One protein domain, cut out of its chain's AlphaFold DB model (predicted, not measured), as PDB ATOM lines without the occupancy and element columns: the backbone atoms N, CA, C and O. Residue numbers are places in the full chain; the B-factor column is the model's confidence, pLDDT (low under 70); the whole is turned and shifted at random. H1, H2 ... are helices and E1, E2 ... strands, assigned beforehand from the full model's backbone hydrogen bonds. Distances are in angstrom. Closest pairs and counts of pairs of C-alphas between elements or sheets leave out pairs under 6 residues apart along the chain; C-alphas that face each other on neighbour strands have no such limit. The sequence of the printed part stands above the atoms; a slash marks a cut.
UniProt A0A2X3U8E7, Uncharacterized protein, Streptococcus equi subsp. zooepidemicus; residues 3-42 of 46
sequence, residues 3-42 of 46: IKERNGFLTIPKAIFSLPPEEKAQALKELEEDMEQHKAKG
ATOM      1  N   ILE A   3     632.048 336.112 474.514       77.69
ATOM      2  CA  ILE A   3     632.548 337.475 474.697       77.69
ATOM      3  C   ILE A   3     631.806 338.073 475.891       77.69
ATOM      4  O   ILE A   3     630.578 338.005 475.965       77.69
ATOM      5  N   LYS A   4     632.555 338.611 476.855       68.81
ATOM      6  CA  LYS A   4     631.986 339.301 478.013       68.81
ATOM      7  C   LYS A   4     631.759 340.766 477.651       68.81
ATOM      8  O   LYS A   4     632.716 341.502 477.439       68.81
ATOM      9  N   GLU A   5     630.499 341.164 477.616       75.19
ATOM     10  CA  GLU A   5     630.054 342.551 477.501       75.19
ATOM     11  C   GLU A   5     629.932 343.170 478.905       75.19
ATOM     12  O   GLU A   5     629.845 342.448 479.905       75.19
ATOM     13  N   ARG A   6     629.901 344.508 479.014       70.75
ATOM     14  CA  ARG A   6     629.818 345.198 480.323       70.75
ATOM     15  C   ARG A   6     628.640 344.723 481.183       70.75
ATOM     16  O   ARG A   6     628.797 344.656 482.397       70.75
ATOM     17  N   ASN A   7     627.523 344.339 480.558       71.25
ATOM     18  CA  ASN A   7     626.286 343.932 481.234       71.25
ATOM     19  C   ASN A   7     625.789 342.525 480.837       71.25
ATOM     20  O   ASN A   7     624.625 342.205 481.066       71.25
ATOM     21  N   GLY A   8     626.623 341.670 480.232       74.94
ATOM     22  CA  GLY A   8     626.161 340.350 479.795       74.94
ATOM     23  C   GLY A   8     627.216 339.477 479.126       74.94
ATOM     24  O   GLY A   8     628.390 339.834 479.027       74.94
ATOM     25  N   PHE A   9     626.784 338.309 478.661       79.25
ATOM     26  CA  PHE A   9     627.607 337.389 477.882       79.25
ATOM     27  C   PHE A   9     626.998 337.218 476.500       79.25
ATOM     28  O   PHE A   9     625.846 336.808 476.377       79.25
ATOM     29  N   LEU A  10     627.790 337.489 475.468       81.62
ATOM     30  CA  LEU A  10     627.426 337.173 474.099       81.62
ATOM     31  C   LEU A  10     628.036 335.820 473.727       81.62
ATOM     32  O   LEU A  10     629.258 335.631 473.754       81.62
ATOM     33  N   THR A  11     627.187 334.858 473.378       81.81
ATOM     34  CA  THR A  11     627.623 333.556 472.869       81.81
ATOM     35  C   THR A  11     627.667 333.588 471.352       81.81
ATOM     36  O   THR A  11     626.627 333.685 470.708       81.81
ATOM     37  N   ILE A  12     628.862 333.447 470.778       80.69
ATOM     38  CA  ILE A  12     629.037 333.372 469.325       80.69
ATOM     39  C   ILE A  12     629.163 331.902 468.894       80.69
ATOM     40  O   ILE A  12     630.097 331.212 469.349       80.69
ATOM     41  N   PRO A  13     628.258 331.409 468.019       84.94
ATOM     42  CA  PRO A  13     628.348 330.077 467.434       84.94
ATOM     43  C   PRO A  13     629.654 329.887 466.661       84.94
ATOM     44  O   PRO A  13     630.069 330.746 465.887       84.94
ATOM     45  N   LYS A  14     630.300 328.725 466.825       82.69
ATOM     46  CA  LYS A  14     631.566 328.425 466.130       82.69
ATOM     47  C   LYS A  14     631.422 328.425 464.599       82.69
ATOM     48  O   LYS A  14     632.384 328.750 463.916       82.69
ATOM     49  N   ALA A  15     630.231 328.111 464.086       82.00
ATOM     50  CA  ALA A  15     629.935 328.049 462.655       82.00
ATOM     51  C   ALA A  15     630.106 329.398 461.922       82.00
ATOM     52  O   ALA A  15     630.409 329.418 460.735       82.00
ATOM     53  N   ILE A  16     630.009 330.530 462.629       76.50
ATOM     54  CA  ILE A  16     630.294 331.855 462.049       76.50
ATOM     55  C   ILE A  16     631.756 331.931 461.566       76.50
ATOM     56  O   ILE A  16     632.066 332.534 460.542       76.50
ATOM     57  N   PHE A  17     632.676 331.256 462.264       76.44
ATOM     58  CA  PHE A  17     634.093 331.244 461.905       76.44
ATOM     59  C   PHE A  17     634.433 330.247 460.793       76.44
ATOM     60  O   PHE A  17     635.528 330.345 460.241       76.44
ATOM     61  N   SER A  18     633.533 329.329 460.430       86.12
ATOM     62  CA  SER A  18     633.735 328.420 459.292       86.12
ATOM     63  C   SER A  18     633.307 329.013 457.951       86.12
ATOM     64  O   SER A  18     633.575 328.396 456.926       86.12
ATOM     65  N   LEU A  19     632.682 330.196 457.941       83.38
ATOM     66  CA  LEU A  19     632.323 330.867 456.694       83.38
ATOM     67  C   LEU A  19     633.575 331.246 455.878       83.38
ATOM     68  O   LEU A  19     634.623 331.565 456.470       83.38
ATOM     69  N   PRO A  20     633.491 331.234 454.539       90.94
ATOM     70  CA  PRO A  20     634.544 331.737 453.669       90.94
ATOM     71  C   PRO A  20     634.941 333.184 454.008       90.94
ATOM     72  O   PRO A  20     634.117 333.956 454.505       90.94
ATOM     73  N   PRO A  21     636.197 333.589 453.746       87.88
ATOM     74  CA  PRO A  21     636.656 334.955 454.009       87.88
ATOM     75  C   PRO A  21     635.822 336.034 453.306       87.88
ATOM     76  O   PRO A  21     635.592 337.091 453.883       87.88
ATOM     77  N   GLU A  22     635.355 335.753 452.091       90.81
ATOM     78  CA  GLU A  22     634.577 336.692 451.277       90.81
ATOM     79  C   GLU A  22     633.181 336.938 451.863       90.81
ATOM     80  O   GLU A  22     632.800 338.084 452.089       90.81
ATOM     81  N   GLU A  23     632.476 335.871 452.250       88.38
ATOM     82  CA  GLU A  23     631.177 335.969 452.932       88.38
ATOM     83  C   GLU A  23     631.293 336.693 454.282       88.38
ATOM     84  O   GLU A  23     630.433 337.495 454.642       88.38
ATOM     85  N   LYS A  24     632.388 336.470 455.024       87.62
ATOM     86  CA  LYS A  24     632.656 337.205 456.271       87.62
ATOM     87  C   LYS A  24     632.876 338.692 456.025       87.62
ATOM     88  O   LYS A  24     632.374 339.507 456.792       87.62
ATOM     89  N   ALA A  25     633.646 339.043 454.995       89.31
ATOM     90  CA  ALA A  25     633.922 340.434 454.659       89.31
ATOM     91  C   ALA A  25     632.636 341.169 454.259       89.31
ATOM     92  O   ALA A  25     632.412 342.291 454.708       89.31
ATOM     93  N   GLN A  26     631.766 340.514 453.488       91.75
ATOM     94  CA  GLN A  26     630.463 341.063 453.132       91.75
ATOM     95  C   GLN A  26     629.570 341.260 454.365       91.75
ATOM     96  O   GLN A  26     629.068 342.361 454.574       91.75
ATOM     97  N   ALA A  27     629.431 340.242 455.218       87.06
ATOM     98  CA  ALA A  27     628.597 340.328 456.419       87.06
ATOM     99  C   ALA A  27     629.069 341.417 457.403       87.06
ATOM    100  O   ALA A  27     628.249 342.063 458.053       87.06
ATOM    101  N   LEU A  28     630.385 341.644 457.513       88.50
ATOM    102  CA  LEU A  28     630.934 342.736 458.326       88.50
ATOM    103  C   LEU A  28     630.617 344.111 457.730       88.50
ATOM    104  O   LEU A  28     630.223 345.008 458.469       88.50
ATOM    105  N   LYS A  29     630.739 344.262 456.407       91.00
ATOM    106  CA  LYS A  29     630.406 345.506 455.703       91.00
ATOM    107  C   LYS A  29     628.924 345.861 455.842       91.00
ATOM    108  O   LYS A  29     628.596 347.003 456.140       91.00
ATOM    109  N   GLU A  30     628.037 344.882 455.672       90.88
ATOM    110  CA  GLU A  30     626.590 345.066 455.856       90.88
ATOM    111  C   GLU A  30     626.251 345.492 457.293       90.88
ATOM    112  O   GLU A  30     625.426 346.383 457.494       90.88
ATOM    113  N   LEU A  31     626.923 344.913 458.294       87.75
ATOM    114  CA  LEU A  31     626.749 345.300 459.694       87.75
ATOM    115  C   LEU A  31     627.212 346.740 459.965       87.75
ATOM    116  O   LEU A  31     626.538 347.468 460.691       87.75
ATOM    117  N   GLU A  32     628.348 347.162 459.404       88.88
ATOM    118  CA  GLU A  32     628.836 348.541 459.535       88.88
ATOM    119  C   GLU A  32     627.841 349.549 458.941       88.88
ATOM    120  O   GLU A  32     627.503 350.536 459.598       88.88
ATOM    121  N   GLU A  33     627.312 349.267 457.747       92.38
ATOM    122  CA  GLU A  33     626.315 350.113 457.081       92.38
ATOM    123  C   GLU A  33     625.001 350.193 457.877       92.38
ATOM    124  O   GLU A  33     624.443 351.281 458.042       92.38
ATOM    125  N   ASP A  34     624.517 349.075 458.425       87.12
ATOM    126  CA  ASP A  34     623.321 349.042 459.276       87.12
ATOM    127  C   ASP A  34     623.519 349.868 460.559       87.12
ATOM    128  O   ASP A  34     622.692 350.714 460.915       87.12
ATOM    129  N   MET A  35     624.672 349.726 461.219       84.88
ATOM    130  CA  MET A  35     625.017 350.521 462.401       84.88
ATOM    131  C   MET A  35     625.116 352.022 462.099       84.88
ATOM    132  O   MET A  35     624.721 352.841 462.934       84.88
ATOM    133  N   GLU A  36     625.633 352.408 460.933       85.25
ATOM    134  CA  GLU A  36     625.648 353.805 460.487       85.25
ATOM    135  C   GLU A  36     624.236 354.339 460.231       85.25
ATOM    136  O   GLU A  36     623.906 355.443 460.676       85.25
ATOM    137  N   GLN A  37     623.365 353.547 459.603       77.19
ATOM    138  CA  GLN A  37     621.962 353.912 459.397       77.19
ATOM    139  C   GLN A  37     621.200 354.056 460.721       77.19
ATOM    140  O   GLN A  37     620.402 354.985 460.885       77.19
ATOM    141  N   HIS A  38     621.466 353.182 461.691       71.19
ATOM    142  CA  HIS A  38     620.895 353.265 463.033       71.19
ATOM    143  C   HIS A  38     621.403 354.486 463.813       71.19
ATOM    144  O   HIS A  38     620.611 355.151 464.481       71.19
ATOM    145  N   LYS A  39     622.686 354.848 463.681       65.81
ATOM    146  CA  LYS A  39     623.222 356.103 464.241       65.81
ATOM    147  C   LYS A  39     622.587 357.337 463.601       65.81
ATOM    148  O   LYS A  39     622.285 358.291 464.311       65.81
ATOM    149  N   ALA A  40     622.340 357.313 462.291       60.53
ATOM    150  CA  ALA A  40     621.701 358.417 461.575       60.53
ATOM    151  C   ALA A  40     620.222 358.612 461.963       60.53
ATOM    152  O   ALA A  40     619.717 359.731 461.911       60.53
ATOM    153  N   LYS A  41     619.529 357.544 462.384       58.03
ATOM    154  CA  LYS A  41     618.131 357.593 462.853       58.03
ATOM    155  C   LYS A  41     617.981 357.804 464.366       58.03
ATOM    156  O   LYS A  41     616.872 358.038 464.829       58.03
ATOM    157  N   GLY A  42     619.071 357.752 465.131       51.78
ATOM    158  CA  GLY A  42     619.078 357.840 466.597       51.78
ATOM    159  C   GLY A  42     619.282 359.243 467.179       51.78
ATOM    160  O   GLY A  42     619.716 359.352 468.320       51.78
TER     161      GLY A  42
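Overview. This is residues 3 to 42 of the 46 residues of an uncharacterized protein of Streptococcus equi subsp. zooepidemicus (UniProt A0A2X3U8E7). An open, flat V has the small hairpin E1 and E2 in one arm and the long helix H2 as the other, with short helix H1 at the corner. The 40 printed residues, with two named strands, then two named helices, E1 E2 H1 H2, are mixed, helices and strands; the sheet, E1 - E2, is antiparallel. The whole is only just loose, close to extended: radius of gyration of the C-alphas 13.1 A, spans 33 by 29 by 9 A.

Along the chain. Find C-alpha 3 at (632.548, 337.475, 474.697), where E1, residues 3 to 5, begins its 6.3 A; E2, residues 8 to 11, covers 9.8 A. H1 is residues 14 to 18, 7.2 A. H2, residues 21 to 41, runs 30.6 A to C-alpha 41 at (618.131, 357.593, 462.853).

Arrangement. In the hairpin, at 155 degrees, look at N 3 and O 10, 2.9 A apart, within hydrogen-bond range. H2 is apart from E1 and E2, and only just from H1, closest 8.2 A. Every O i to N i+4 pair is within range in H2; H1 has 0 of 1, but 2 of 2 O i to N i+3.

Size, cuts and confidence. C-alphas 18 and 42 are farthest apart, 33.7 A. The printed part has no cut, and its links are tight. Residues 4 and 39 to 42 have pLDDT under 70.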